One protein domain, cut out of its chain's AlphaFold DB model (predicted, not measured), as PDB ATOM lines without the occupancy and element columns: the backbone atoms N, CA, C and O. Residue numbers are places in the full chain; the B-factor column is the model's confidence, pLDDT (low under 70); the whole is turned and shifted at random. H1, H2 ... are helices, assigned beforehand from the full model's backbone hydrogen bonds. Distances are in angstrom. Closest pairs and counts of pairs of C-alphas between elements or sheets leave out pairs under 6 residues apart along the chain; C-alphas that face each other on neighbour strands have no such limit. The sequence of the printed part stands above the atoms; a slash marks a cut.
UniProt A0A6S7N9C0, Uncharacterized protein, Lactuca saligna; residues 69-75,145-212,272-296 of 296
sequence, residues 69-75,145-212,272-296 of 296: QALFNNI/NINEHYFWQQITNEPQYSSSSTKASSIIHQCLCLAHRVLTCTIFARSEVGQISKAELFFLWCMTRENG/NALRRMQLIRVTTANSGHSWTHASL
ATOM      1  N   GLN A  69      20.693 -42.110  -2.058       97.19
ATOM      2  CA  GLN A  69      20.989 -43.532  -1.916       97.19
ATOM      3  C   GLN A  69      19.894 -44.391  -2.562       97.19
ATOM      4  O   GLN A  69      20.226 -45.338  -3.271       97.19
ATOM      5  N   ALA A  70      18.617 -44.039  -2.391       96.69
ATOM      6  CA  ALA A  70      17.497 -44.720  -3.037       96.69
ATOM      7  C   ALA A  70      17.598 -44.664  -4.572       96.69
ATOM      8  O   ALA A  70      17.489 -45.696  -5.230       96.69
ATOM      9  N   LEU A  71      17.912 -43.494  -5.141       96.94
ATOM     10  CA  LEU A  71      18.118 -43.334  -6.587       96.94
ATOM     11  C   LEU A  71      19.241 -44.242  -7.116       96.94
ATOM     12  O   LEU A  71      19.068 -44.924  -8.124       96.94
ATOM     13  N   PHE A  72      20.384 -44.302  -6.425       96.56
ATOM     14  CA  PHE A  72      21.484 -45.191  -6.818       96.56
ATOM     15  C   PHE A  72      21.154 -46.673  -6.592       96.56
ATOM     16  O   PHE A  72      21.591 -47.516  -7.375       96.56
ATOM     17  N   ASN A  73      20.366 -47.011  -5.569       95.62
ATOM     18  CA  ASN A  73      19.903 -48.380  -5.336       95.62
ATOM     19  C   ASN A  73      19.012 -48.883  -6.482       95.62
ATOM     20  O   ASN A  73      19.141 -50.047  -6.855       95.62
ATOM     21  N   ASN A  74      18.188 -48.021  -7.091       95.44
ATOM     22  CA  ASN A  74      17.307 -48.396  -8.208       95.44
ATOM     23  C   ASN A  74      18.076 -48.922  -9.430       95.44
ATOM     24  O   ASN A  74      17.601 -49.824 -10.115       95.44
ATOM     25  N   ILE A  75      19.295 -48.422  -9.660       95.00
ATOM     26  CA  ILE A  75      20.195 -48.920 -10.715       95.00
ATOM     27  C   ILE A  75      21.231 -49.931 -10.197       95.00
ATOM     28  O   ILE A  75      22.129 -50.338 -10.929       95.00
ATOM     29  N   ASN A 145      11.274 -46.354 -25.429       76.25
ATOM     30  CA  ASN A 145      10.352 -45.753 -24.470       76.25
ATOM     31  C   ASN A 145      10.900 -44.489 -23.780       76.25
ATOM     32  O   ASN A 145      10.176 -43.877 -22.991       76.25
ATOM     33  N   ILE A 146      12.148 -44.093 -24.036       82.75
ATOM     34  CA  ILE A 146      12.733 -42.884 -23.451       82.75
ATOM     35  C   ILE A 146      12.483 -41.706 -24.381       82.75
ATOM     36  O   ILE A 146      13.201 -41.493 -25.358       82.75
ATOM     37  N   ASN A 147      11.485 -40.901 -24.029       88.94
ATOM     38  CA  ASN A 147      11.332 -39.561 -24.573       88.94
ATOM     39  C   ASN A 147      12.070 -38.567 -23.664       88.94
ATOM     40  O   ASN A 147      11.626 -38.265 -22.557       88.94
ATOM     41  N   GLU A 148      13.210 -38.072 -24.140       90.38
ATOM     42  CA  GLU A 148      14.100 -37.176 -23.390       90.38
ATOM     43  C   GLU A 148      13.449 -35.843 -23.055       90.38
ATOM     44  O   GLU A 148      13.605 -35.347 -21.945       90.38
ATOM     45  N   HIS A 149      12.690 -35.287 -24.001       92.12
ATOM     46  CA  HIS A 149      11.961 -34.038 -23.803       92.12
ATOM     47  C   HIS A 149      10.886 -34.212 -22.736       92.12
ATOM     48  O   HIS A 149      10.766 -33.377 -21.847       92.12
ATOM     49  N   TYR A 150      10.158 -35.327 -22.788       92.94
ATOM     50  CA  TYR A 150       9.136 -35.645 -21.801       92.94
ATOM     51  C   TYR A 150       9.738 -35.835 -20.405       92.94
ATOM     52  O   TYR A 150       9.283 -35.209 -19.453       92.94
ATOM     53  N   PHE A 151      10.795 -36.644 -20.273       93.88
ATOM     54  CA  PHE A 151      11.440 -36.848 -18.978       93.88
ATOM     55  C   PHE A 151      12.060 -35.553 -18.436       93.88
ATOM     56  O   PHE A 151      11.907 -35.254 -17.255       93.88
ATOM     57  N   TRP A 152      12.703 -34.754 -19.294       94.81
ATOM     58  CA  TRP A 152      13.214 -33.437 -18.916       94.81
ATOM     59  C   TRP A 152      12.102 -32.545 -18.367       94.81
ATOM     60  O   TRP A 152      12.222 -32.043 -17.253       94.81
ATOM     61  N   GLN A 153      10.990 -32.430 -19.098       95.00
ATOM     62  CA  GLN A 153       9.831 -31.652 -18.678       95.00
ATOM     63  C   GLN A 153       9.283 -32.117 -17.324       95.00
ATOM     64  O   GLN A 153       8.926 -31.282 -16.502       95.00
ATOM     65  N   GLN A 154       9.270 -33.424 -17.046       94.62
ATOM     66  CA  GLN A 154       8.822 -33.950 -15.751       94.62
ATOM     67  C   GLN A 154       9.713 -33.527 -14.576       94.62
ATOM     68  O   GLN A 154       9.211 -33.349 -13.468       94.62
ATOM     69  N   ILE A 155      11.024 -33.387 -14.790       94.94
ATOM     70  CA  ILE A 155      11.975 -33.094 -13.706       94.94
ATOM     71  C   ILE A 155      12.313 -31.602 -13.575       94.94
ATOM     72  O   ILE A 155      12.918 -31.216 -12.569       94.94
ATOM     73  N   THR A 156      11.938 -30.769 -14.555       94.50
ATOM     74  CA  THR A 156      12.269 -29.328 -14.595       94.50
ATOM     75  C   THR A 156      11.100 -28.390 -14.879       94.50
ATOM     76  O   THR A 156      11.244 -27.186 -14.691       94.50
ATOM     77  N   ASN A 157       9.955 -28.904 -15.337       92.25
ATOM     78  CA  ASN A 157       8.860 -28.131 -15.937       92.25
ATOM     79  C   ASN A 157       9.254 -27.314 -17.189       92.25
ATOM     80  O   ASN A 157       8.467 -26.487 -17.649       92.25
ATOM     81  N   GLU A 158      10.430 -27.546 -17.783       91.56
ATOM     82  CA  GLU A 158      10.851 -26.888 -19.025       91.56
ATOM     83  C   GLU A 158      10.460 -27.719 -20.264       91.56
ATOM     84  O   GLU A 158      10.593 -28.943 -20.263       91.56
ATOM     85  N   PRO A 159      10.015 -27.089 -21.365       86.81
ATOM     86  CA  PRO A 159       9.395 -27.803 -22.484       86.81
ATOM     87  C   PRO A 159      10.378 -28.567 -23.381       86.81
ATOM     88  O   PRO A 159       9.962 -29.464 -24.113       86.81
ATOM     89  N   GLN A 160      11.664 -28.203 -23.397       88.31
ATOM     90  CA  GLN A 160      12.631 -28.785 -24.328       88.31
ATOM     91  C   GLN A 160      13.971 -29.088 -23.666       88.31
ATOM     92  O   GLN A 160      14.578 -28.238 -23.020       88.31
ATOM     93  N   TYR A 161      14.450 -30.307 -23.903       91.06
ATOM     94  CA  TYR A 161      15.806 -30.727 -23.603       91.06
ATOM     95  C   TYR A 161      16.748 -30.415 -24.772       91.06
ATOM     96  O   TYR A 161      16.422 -30.668 -25.932       91.06
ATOM     97  N   SER A 162      17.937 -29.908 -24.457       88.00
ATOM     98  CA  SER A 162      19.044 -29.726 -25.389       88.00
ATOM     99  C   SER A 162      20.370 -29.951 -24.667       88.00
ATOM    100  O   SER A 162      20.745 -29.199 -23.766       88.00
ATOM    101  N   SER A 163      21.136 -30.948 -25.108       84.50
ATOM    102  CA  SER A 163      22.416 -31.318 -24.487       84.50
ATOM    103  C   SER A 163      23.471 -30.199 -24.489       84.50
ATOM    104  O   SER A 163      24.431 -30.252 -23.720       84.50
ATOM    105  N   SER A 164      23.309 -29.183 -25.343       83.06
ATOM    106  CA  SER A 164      24.241 -28.061 -25.492       83.06
ATOM    107  C   SER A 164      23.871 -26.823 -24.672       83.06
ATOM    108  O   SER A 164      24.712 -25.943 -24.499       83.06
ATOM    109  N   SER A 165      22.647 -26.716 -24.155       82.44
ATOM    110  CA  SER A 165      22.167 -25.491 -23.493       82.44
ATOM    111  C   SER A 165      21.446 -25.739 -22.173       82.44
ATOM    112  O   SER A 165      21.448 -24.863 -21.306       82.44
ATOM    113  N   THR A 166      20.878 -26.926 -21.987       86.06
ATOM    114  CA  THR A 166      20.110 -27.282 -20.802       86.06
ATOM    115  C   THR A 166      20.987 -27.349 -19.555       86.06
ATOM    116  O   THR A 166      22.014 -28.031 -19.538       86.06
ATOM    117  N   LYS A 167      20.559 -26.668 -18.484       86.75
ATOM    118  CA  LYS A 167      21.292 -26.593 -17.218       86.75
ATOM    119  C   LYS A 167      20.725 -27.559 -16.184       86.75
ATOM    120  O   LYS A 167      19.544 -27.552 -15.877       86.75
ATOM    121  N   ALA A 168      21.602 -28.305 -15.529       85.94
ATOM    122  CA  ALA A 168      21.271 -29.186 -14.416       85.94
ATOM    123  C   ALA A 168      20.701 -28.463 -13.188       85.94
ATOM    124  O   ALA A 168      20.061 -29.093 -12.352       85.94
ATOM    125  N   SER A 169      20.931 -27.149 -13.069       85.75
ATOM    126  CA  SER A 169      20.298 -26.317 -12.040       85.75
ATOM    127  C   SER A 169      18.782 -26.194 -12.214       85.75
ATOM    128  O   SER A 169      18.120 -25.786 -11.270       85.75
ATOM    129  N   SER A 170      18.240 -26.539 -13.387       89.94
ATOM    130  CA  SER A 170      16.798 -26.548 -13.645       89.94
ATOM    131  C   SER A 170      16.084 -27.773 -13.058       89.94
ATOM    132  O   SER A 170      14.859 -27.798 -13.025       89.94
ATOM    133  N   ILE A 171      16.811 -28.801 -12.592       92.69
ATOM    134  CA  ILE A 171      16.194 -29.963 -11.931       92.69
ATOM    135  C   ILE A 171      15.562 -29.517 -10.610       92.69
ATOM    136  O   ILE A 171      16.263 -29.083  -9.700       92.69
ATOM    137  N   ILE A 172      14.245 -29.694 -10.494       92.31
ATOM    138  CA  ILE A 172      13.452 -29.260  -9.336       92.31
ATOM    139  C   ILE A 172      13.678 -30.186  -8.136       92.31
ATOM    140  O   ILE A 172      13.791 -29.723  -7.002       92.31
ATOM    141  N   HIS A 173      13.741 -31.503  -8.362       92.75
ATOM    142  CA  HIS A 173      13.858 -32.472  -7.274       92.75
ATOM    143  C   HIS A 173      15.287 -32.533  -6.715       92.75
ATOM    144  O   HIS A 173      16.217 -32.991  -7.387       92.75
ATOM    145  N   GLN A 174      15.454 -32.144  -5.450       90.00
ATOM    146  CA  GLN A 174      16.763 -31.950  -4.820       90.00
ATOM    147  C   GLN A 174      17.657 -33.197  -4.866       90.00
ATOM    148  O   GLN A 174      18.817 -33.123  -5.275       90.00
ATOM    149  N   CYS A 175      17.122 -34.361  -4.492       95.44
ATOM    150  CA  CYS A 175      17.893 -35.605  -4.499       95.44
ATOM    151  C   CYS A 175      18.310 -35.999  -5.920       95.44
ATOM    152  O   CYS A 175      19.385 -36.556  -6.105       95.44
ATOM    153  N   LEU A 176      17.500 -35.666  -6.931       95.62
ATOM    154  CA  LEU A 176      17.816 -35.975  -8.324       95.62
ATOM    155  C   LEU A 176      18.909 -35.040  -8.855       95.62
ATOM    156  O   LEU A 176      19.857 -35.497  -9.491       95.62
ATOM    157  N   CYS A 177      18.831 -33.748  -8.520       93.94
ATOM    158  CA  CYS A 177      19.878 -32.777  -8.828       93.94
ATOM    159  C   CYS A 177      21.217 -33.186  -8.192       93.94
ATOM    160  O   CYS A 177      22.256 -33.186  -8.847       93.94
ATOM    161  N   LEU A 178      21.211 -33.605  -6.925       93.94
ATOM    162  CA  LEU A 178      22.432 -34.044  -6.249       93.94
ATOM    163  C   LEU A 178      22.935 -35.406  -6.746       93.94
ATOM    164  O   LEU A 178      24.146 -35.582  -6.867       93.94
ATOM    165  N   ALA A 179      22.047 -36.336  -7.106       95.75
ATOM    166  CA  ALA A 179      22.435 -37.585  -7.758       95.75
ATOM    167  C   ALA A 179      23.135 -37.321  -9.101       95.75
ATOM    168  O   ALA A 179      24.197 -37.892  -9.358       95.75
ATOM    169  N   HIS A 180      22.622 -36.379  -9.906       94.94
ATOM    170  CA  HIS A 180      23.300 -35.904 -11.119       94.94
ATOM    171  C   HIS A 180      24.715 -35.408 -10.819       94.94
ATOM    172  O   HIS A 180      25.660 -35.786 -11.504       94.94
ATOM    173  N   ARG A 181      24.903 -34.624  -9.752       93.19
ATOM    174  CA  ARG A 181      26.234 -34.116  -9.383       93.19
ATOM    175  C   ARG A 181      27.208 -35.223  -9.020       93.19
ATOM    176  O   ARG A 181      28.366 -35.150  -9.431       93.19
ATOM    177  N   VAL A 182      26.750 -36.244  -8.301       94.88
ATOM    178  CA  VAL A 182      27.563 -37.429  -8.002       94.88
ATOM    179  C   VAL A 182      27.961 -38.141  -9.296       94.88
ATOM    180  O   VAL A 182      29.144 -38.442  -9.474       94.88
ATOM    181  N   LEU A 183      27.017 -38.343 -10.225       94.31
ATOM    182  CA  LEU A 183      27.285 -38.942 -11.536       94.31
ATOM    183  C   LEU A 183      28.322 -38.136 -12.328       94.31
ATOM    184  O   LEU A 183      29.345 -38.689 -12.731       94.31
ATOM    185  N   THR A 184      28.105 -36.835 -12.525       92.94
ATOM    186  CA  THR A 184      28.994 -35.978 -13.327       92.94
ATOM    187  C   THR A 184      30.413 -35.938 -12.757       92.94
ATOM    188  O   THR A 184      31.390 -36.056 -13.500       92.94
ATOM    189  N   CYS A 185      30.532 -35.791 -11.435       92.62
ATOM    190  CA  CYS A 185      31.815 -35.624 -10.758       92.62
ATOM    191  C   CYS A 185      32.607 -36.931 -10.610       92.62
ATOM    192  O   CYS A 185      33.839 -36.898 -10.632       92.62
ATOM    193  N   THR A 186      31.913 -38.062 -10.450       91.69
ATOM    194  CA  THR A 186      32.555 -39.356 -10.177       91.69
ATOM    195  C   THR A 186      32.622 -40.220 -11.430       91.69
ATOM    196  O   THR A 186      33.702 -40.630 -11.834       91.69
ATOM    197  N   ILE A 187      31.471 -40.479 -12.056       87.94
ATOM    198  CA  ILE A 187      31.293 -41.487 -13.113       87.94
ATOM    199  C   ILE A 187      31.714 -40.928 -14.461       87.94
ATOM    200  O   ILE A 187      32.591 -41.468 -15.127       87.94
ATOM    201  N   PHE A 188      31.138 -39.787 -14.837       90.88
ATOM    202  CA  PHE A 188      31.511 -39.106 -16.073       90.88
ATOM    203  C   PHE A 188      32.858 -38.385 -15.951       90.88
ATOM    204  O   PHE A 188      33.372 -37.895 -16.963       90.88
ATOM    205  N   ALA A 189      33.431 -38.345 -14.737       90.38
ATOM    206  CA  ALA A 189      34.752 -37.815 -14.423       90.38
ATOM    207  C   ALA A 189      34.989 -36.455 -15.096       90.38
ATOM    208  O   ALA A 189      35.956 -36.248 -15.839       90.38
ATOM    209  N   ARG A 190      34.038 -35.544 -14.894       87.56
ATOM    210  CA  ARG A 190      34.054 -34.191 -15.442       87.56
ATOM    211  C   ARG A 190      34.200 -33.167 -14.329       87.56
ATOM    212  O   ARG A 190      33.853 -33.406 -13.172       87.56
ATOM    213  N   SER A 191      34.680 -31.991 -14.718       80.44
ATOM    214  CA  SER A 191      34.549 -30.799 -13.892       80.44
ATOM    215  C   SER A 191      33.070 -30.461 -13.669       80.44
ATOM    216  O   SER A 191      32.168 -31.058 -14.260       80.44
ATOM    217  N   GLU A 192      32.822 -29.503 -12.782       68.81
ATOM    218  CA  GLU A 192      31.493 -29.056 -12.361       68.81
ATOM    219  C   GLU A 192      30.790 -28.290 -13.502       68.81
ATOM    220  O   GLU A 192      30.632 -27.075 -13.457       68.81
ATOM    221  N   VAL A 193      30.432 -28.984 -14.586       67.44
ATOM    222  CA  VAL A 193      29.772 -28.370 -15.741       67.44
ATOM    223  C   VAL A 193      28.276 -28.281 -15.465       67.44
ATOM    224  O   VAL A 193      27.643 -29.247 -15.041       67.44
ATOM    225  N   GLY A 194      27.699 -27.112 -15.738       73.69
ATOM    226  CA  GLY A 194      26.275 -26.863 -15.542       73.69
ATOM    227  C   GLY A 194      25.362 -27.635 -16.495       73.69
ATOM    228  O   GLY A 194      24.184 -27.740 -16.193       73.69
ATOM    229  N   GLN A 195      25.867 -28.176 -17.607       86.69
ATOM    230  CA  GLN A 195      25.065 -28.842 -18.641       86.69
ATOM    231  C   GLN A 195      24.816 -30.324 -18.352       86.69
ATOM    232  O   GLN A 195      25.684 -30.989 -17.782       86.69
ATOM    233  N   ILE A 196      23.672 -30.835 -18.815       90.38
ATOM    234  CA  ILE A 196      23.349 -32.270 -18.807       90.38
ATOM    235  C   ILE A 196      23.479 -32.836 -20.216       90.38
ATOM    236  O   ILE A 196      22.854 -32.353 -21.153       90.38
ATOM    237  N   SER A 197      24.293 -33.876 -20.348       90.62
ATOM    238  CA  SER A 197      24.419 -34.673 -21.563       90.62
ATOM    239  C   SER A 197      23.329 -35.737 -21.674       90.62
ATOM    240  O   SER A 197      22.712 -36.140 -20.690       90.62
ATOM    241  N   LYS A 198      23.144 -36.260 -22.892       90.38
ATOM    242  CA  LYS A 198      22.159 -37.308 -23.195       90.38
ATOM    243  C   LYS A 198      22.337 -38.538 -22.293       90.38
ATOM    244  O   LYS A 198      21.382 -39.034 -21.709       90.38
ATOM    245  N   ALA A 199      23.589 -38.965 -22.121       89.94
ATOM    246  CA  ALA A 199      23.945 -40.069 -21.239       89.94
ATOM    247  C   ALA A 199      23.612 -39.756 -19.771       89.94
ATOM    248  O   ALA A 199      22.995 -40.568 -19.101       89.94
ATOM    249  N   GLU A 200      23.949 -38.568 -19.266       92.75
ATOM    250  CA  GLU A 200      23.607 -38.190 -17.887       92.75
ATOM    251  C   GLU A 200      22.088 -38.174 -17.653       92.75
ATOM    252  O   GLU A 200      21.631 -38.668 -16.624       92.75
ATOM    253  N   LEU A 201      21.303 -37.667 -18.610       93.50
ATOM    254  CA  LEU A 201      19.840 -37.670 -18.527       93.50
ATOM    255  C   LEU A 201      19.273 -39.098 -18.508       93.50
ATOM    256  O   LEU A 201      18.373 -39.387 -17.721       93.50
ATOM    257  N   PHE A 202      19.832 -39.997 -19.319       92.81
ATOM    258  CA  PHE A 202      19.481 -41.418 -19.316       92.81
ATOM    259  C   PHE A 202      19.717 -42.079 -17.958       92.81
ATOM    260  O   PHE A 202      18.837 -42.765 -17.445       92.81
ATOM    261  N   PHE A 203      20.863 -41.820 -17.328       94.62
ATOM    262  CA  PHE A 203      21.143 -42.340 -15.991       94.62
ATOM    263  C   PHE A 203      20.116 -41.863 -14.962       94.62
ATOM    264  O   PHE A 203      19.637 -42.663 -14.159       94.62
ATOM    265  N   LEU A 204      19.741 -40.580 -15.001       95.25
ATOM    266  CA  LEU A 204      18.691 -40.051 -14.128       95.25
ATOM    267  C   LEU A 204      17.345 -40.732 -14.395       95.25
ATOM    268  O   LEU A 204      16.655 -41.097 -13.448       95.25
ATOM    269  N   TRP A 205      16.994 -40.962 -15.661       94.75
ATOM    270  CA  TRP A 205      15.780 -41.693 -16.017       94.75
ATOM    271  C   TRP A 205      15.778 -43.107 -15.422       94.75
ATOM    272  O   TRP A 205      14.805 -43.484 -14.766       94.75
ATOM    273  N   CYS A 206      16.886 -43.849 -15.545       94.31
ATOM    274  CA  CYS A 206      17.045 -45.173 -14.938       94.31
ATOM    275  C   CYS A 206      16.851 -45.138 -13.415       94.31
ATOM    276  O   CYS A 206      16.151 -45.983 -12.865       94.31
ATOM    277  N   MET A 207      17.417 -44.133 -12.740       95.75
ATOM    278  CA  MET A 207      17.310 -43.968 -11.286       95.75
ATOM    279  C   MET A 207      15.887 -43.674 -10.800       95.75
ATOM    280  O   MET A 207      15.561 -43.989  -9.659       95.75
ATOM    281  N   THR A 208      15.033 -43.067 -11.627       94.69
ATOM    282  CA  THR A 208      13.654 -42.705 -11.234       94.69
ATOM    283  C   THR A 208      12.642 -43.840 -11.387       94.69
ATOM    284  O   THR A 208      11.484 -43.674 -11.009       94.69
ATOM    285  N   ARG A 209      13.048 -44.991 -11.932       89.25
ATOM    286  CA  ARG A 209      12.154 -46.120 -12.194       89.25
ATOM    287  C   ARG A 209      12.401 -47.275 -11.237       89.25
ATOM    288  O   ARG A 209      13.533 -47.711 -11.044       89.25
ATOM    289  N   GLU A 210      11.313 -47.816 -10.706       76.75
ATOM    290  CA  GLU A 210      11.332 -49.106 -10.028       76.75
ATOM    291  C   GLU A 210      11.697 -50.197 -11.047       76.75
ATOM    292  O   GLU A 210      11.121 -50.252 -12.133       76.75
ATOM    293  N   ASN A 211      12.703 -51.020 -10.730       73.44
ATOM    294  CA  ASN A 211      13.281 -52.004 -11.657       73.44
ATOM    295  C   ASN A 211      13.765 -51.398 -12.989       73.44
ATOM    296  O   ASN A 211      13.658 -52.023 -14.046       73.44
ATOM    297  N   GLY A 212      14.288 -50.168 -12.947       76.94
ATOM    298  CA  GLY A 212      14.896 -49.517 -14.101       76.94
ATOM    299  C   GLY A 212      16.062 -50.314 -14.698       76.94
ATOM    300  O   GLY A 212      16.636 -51.208 -14.070       76.94
ATOM    301  N   ASN A 272      30.934 -27.710   1.111       89.88
ATOM    302  CA  ASN A 272      31.668 -26.590   0.507       89.88
ATOM    303  C   ASN A 272      31.643 -26.659  -1.022       89.88
ATOM    304  O   ASN A 272      31.430 -25.640  -1.676       89.88
ATOM    305  N   ALA A 273      31.852 -27.844  -1.599       89.75
ATOM    306  CA  ALA A 273      31.742 -28.069  -3.033       89.75
ATOM    307  C   ALA A 273      30.331 -27.740  -3.524       89.75
ATOM    308  O   ALA A 273      30.185 -26.947  -4.450       89.75
ATOM    309  N   LEU A 274      29.298 -28.232  -2.836       89.12
ATOM    310  CA  LEU A 274      27.908 -27.943  -3.190       89.12
ATOM    311  C   LEU A 274      27.571 -26.441  -3.098       89.12
ATOM    312  O   LEU A 274      26.821 -25.930  -3.931       89.12
ATOM    313  N   ARG A 275      28.164 -25.708  -2.143       88.00
ATOM    314  CA  ARG A 275      28.057 -24.238  -2.059       88.00
ATOM    315  C   ARG A 275      28.738 -23.527  -3.221       88.00
ATOM    316  O   ARG A 275      28.147 -22.620  -3.797       88.00
ATOM    317  N   ARG A 276      29.963 -23.929  -3.580       87.12
ATOM    318  CA  ARG A 276      30.681 -23.362  -4.738       87.12
ATOM    319  C   ARG A 276      29.907 -23.579  -6.038       87.12
ATOM    320  O   ARG A 276      29.883 -22.688  -6.878       87.12
ATOM    321  N   MET A 277      29.216 -24.714  -6.147       85.25
ATOM    322  CA  MET A 277      28.307 -25.033  -7.252       85.25
ATOM    323  C   MET A 277      26.960 -24.289  -7.189       85.25
ATOM    324  O   MET A 277      26.125 -24.495  -8.066       85.25
ATOM    325  N   GLN A 278      26.719 -23.467  -6.160       85.81
ATOM    326  CA  GLN A 278      25.461 -22.747  -5.920       85.81
ATOM    327  C   GLN A 278      24.228 -23.654  -5.780       85.81
ATOM    328  O   GLN A 278      23.104 -23.225  -6.025       85.81
ATOM    329  N   LEU A 279      24.423 -24.907  -5.360       83.50
ATOM    330  CA  LEU A 279      23.330 -25.863  -5.155       83.50
ATOM    331  C   LEU A 279      22.675 -25.703  -3.787       83.50
ATOM    332  O   LEU A 279      21.534 -26.114  -3.598       83.50
ATOM    333  N   ILE A 280      23.417 -25.142  -2.827       82.94
ATOM    334  CA  ILE A 280      22.963 -24.912  -1.454       82.94
ATOM    335  C   ILE A 280      23.349 -23.493  -1.047       82.94
ATOM    336  O   ILE A 280      24.449 -23.034  -1.373       82.94
ATOM    337  N   ARG A 281      22.480 -22.804  -0.301       70.69
ATOM    338  CA  ARG A 281      22.811 -21.534   0.355       70.69
ATOM    339  C   ARG A 281      22.750 -21.707   1.870       70.69
ATOM    340  O   ARG A 281      22.050 -22.565   2.394       70.69
ATOM    341  N   VAL A 282      23.539 -20.905   2.576       61.25
ATOM    342  CA  VAL A 282      23.456 -20.796   4.035       61.25
ATOM    343  C   VAL A 282      22.681 -19.523   4.315       61.25
ATOM    344  O   VAL A 282      23.153 -18.439   3.980       61.25
ATOM    345  N   THR A 283      21.490 -19.645   4.880       56.69
ATOM    346  CA  THR A 283      20.762 -18.500   5.424       56.69
ATOM    347  C   THR A 283      21.256 -18.256   6.837       56.69
ATOM    348  O   THR A 283      21.288 -19.149   7.675       56.69
ATOM    349  N   THR A 284      21.689 -17.028   7.098       47.97
ATOM    350  CA  THR A 284      22.188 -16.584   8.406       47.97
ATOM    351  C   THR A 284      21.068 -16.240   9.393       47.97
ATOM    352  O   THR A 284      21.349 -15.795  10.501       47.97
ATOM    353  N   ALA A 285      19.802 -16.469   9.037       45.59
ATOM    354  CA  ALA A 285      18.680 -16.342   9.958       45.59
ATOM    355  C   ALA A 285      18.523 -17.653  10.747       45.59
ATOM    356  O   ALA A 285      18.061 -18.649  10.205       45.59
ATOM    357  N   ASN A 286      18.997 -17.639  11.995       46.78
ATOM    358  CA  ASN A 286      18.837 -18.633  13.064       46.78
ATOM    359  C   ASN A 286      18.302 -20.031  12.659       46.78
ATOM    360  O   ASN A 286      17.102 -20.254  12.520       46.78
ATOM    361  N   SER A 287      19.229 -21.000  12.630       45.22
ATOM    362  CA  SER A 287      19.031 -22.465  12.674       45.22
ATOM    363  C   SER A 287      18.479 -23.209  11.445       45.22
ATOM    364  O   SER A 287      17.732 -24.171  11.593       45.22
ATOM    365  N   GLY A 288      18.928 -22.888  10.228       48.72
ATOM    366  CA  GLY A 288      18.688 -23.794   9.098       48.72
ATOM    367  C   GLY A 288      19.487 -23.480   7.840       48.72
ATOM    368  O   GLY A 288      19.646 -22.326   7.459       48.72
ATOM    369  N   HIS A 289      19.983 -24.514   7.160       46.28
ATOM    370  CA  HIS A 289      20.420 -24.391   5.770       46.28
ATOM    371  C   HIS A 289      19.172 -24.232   4.883       46.28
ATOM    372  O   HIS A 289      18.424 -25.194   4.727       46.28
ATOM    373  N   SER A 290      18.918 -23.047   4.309       46.56
ATOM    374  CA  SER A 290      17.852 -22.887   3.305       46.56
ATOM    375  C   SER A 290      18.376 -23.068   1.883       46.56
ATOM    376  O   SER A 290      19.307 -22.391   1.441       46.56
ATOM    377  N   TRP A 291      17.698 -23.916   1.130       54.19
ATOM    378  CA  TRP A 291      17.936 -24.133  -0.290       54.19
ATOM    379  C   TRP A 291      17.395 -22.973  -1.119       54.19
ATOM    380  O   TRP A 291      16.395 -22.356  -0.760       54.19
ATOM    381  N   THR A 292      18.039 -22.688  -2.248       44.06
ATOM    382  CA  THR A 292      17.455 -21.803  -3.256       44.06
ATOM    383  C   THR A 292      16.990 -22.616  -4.439       44.06
ATOM    384  O   THR A 292      17.817 -23.233  -5.105       44.06
ATOM    385  N   HIS A 293      15.706 -22.508  -4.770       41.62
ATOM    386  CA  HIS A 293      15.352 -22.478  -6.180       41.62
ATOM    387  C   HIS A 293      16.053 -21.248  -6.757       41.62
ATOM    388  O   HIS A 293      15.901 -20.144  -6.230       41.62
ATOM    389  N   ALA A 294      16.898 -21.433  -7.768       35.44
ATOM    390  CA  ALA A 294      17.298 -20.304  -8.587       35.44
ATOM    391  C   ALA A 294      16.017 -19.822  -9.274       35.44
ATOM    392  O   ALA A 294      15.581 -20.419 -10.254       35.44
ATOM    393  N   SER A 295      15.361 -18.819  -8.691       32.53
ATOM    394  CA  SER A 295      14.355 -18.042  -9.394       32.53
ATOM    395  C   SER A 295      15.025 -17.531 -10.668       32.53
ATOM    396  O   SER A 295      16.061 -16.864 -10.576       32.53
ATOM    397  N   LEU A 296      14.495 -17.952 -11.817       33.66
ATOM    398  CA  LEU A 296      14.825 -17.387 -13.124       33.66
ATOM    399  C   LEU A 296      14.517 -15.887 -13.136       33.66
ATOM    400  O   LEU A 296      13.485 -15.503 -12.538       33.66
TER     401      LEU A 296
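What this domain is: This is residues 69 to 75, 145 to 212 and 272 to 296 of the 296 residues of an uncharacterized protein of Lactuca saligna (UniProt A0A6S7N9C0). Four short helices make a small body in which H1, H2 and H3 each pack crosswise on H4, while the long last stretch, residues 277 to 296, runs out from it after the short H5 and makes much of the length. H5 sits away from the other four helices. The printed part has 100 residues with five named helices, H1 to H5 in order along the chain, and no named strand; the class is all helix, although the helices hold just 44 of the 100 residues. The whole is compact, with a radius of gyration of the C-alphas of 14.1 A, yet elongated in outline, spanning 47 by 30 by 25 A.

How they stand to each other: Begin with H1, residues 69 to 74. It touches the hub H4, residues 198 to 207, where the closest C-alphas, those of Leu 71 and Met 207, are 4.8 A apart; the two lines are about perpendicular at 85 degrees. H1 also only just touches H3, residues 174 to 187, with 3 pairs of C-alphas within 8 A, the closest those of Leu 71 and Ala 179 at 7.3 A; H3 does this with residues 176 to 179 alone. Go on to H2, residues 148 to 156, which touches H4 at a steep tilt of 63 degrees, the same way, with the C-alphas of Phe 151 and Trp 205 closest at 7.1 A. H2 and H3 are only just apart, their closest C-alphas 8.4 A from each other. H3 touches H4 at a steep tilt of 56 degrees, opposite ways, with the C-alphas of His 180 and Leu 204 closest at 6.9 A. The helix packing is mostly crossed: no touching pair is at a shallow tilt. H5, residues 272 to 276, is apart from H1, H2, H3 and H4. In these five helices every O i to N i+4 pair is within hydrogen-bond range.

Where its parts are: Find C-alpha 69 at (20.989, -43.532, -1.916), where H1 begins; it measures 8.8 A. H2 measures 11.9 A. Look for C-alpha 174 at (16.763, -31.950, -4.820); from there H3, the longest helix, runs 19.3 A to C-alpha 187. H4 measures 14.5 A, and H5 measures 6.2 A, ending at C-alpha 276, (30.681, -23.362, -4.738).

The domain as a whole: The farthest C-alphas, those of Asn 145 and Asn 286, are 47.1 A apart. Residues 76 to 144 are not printed, with 17.2 A between C-alphas 75 and 145; residues 213 to 271 are not printed either, with 31.9 A between C-alphas 212 and 272. H2 to H3 is a long link of 17 residues; H3 to H4 is short, 10 residues. The model's mean pLDDT over the printed part is 82.8, and it is under 70 at residues 192 to 193 and 282 to 296.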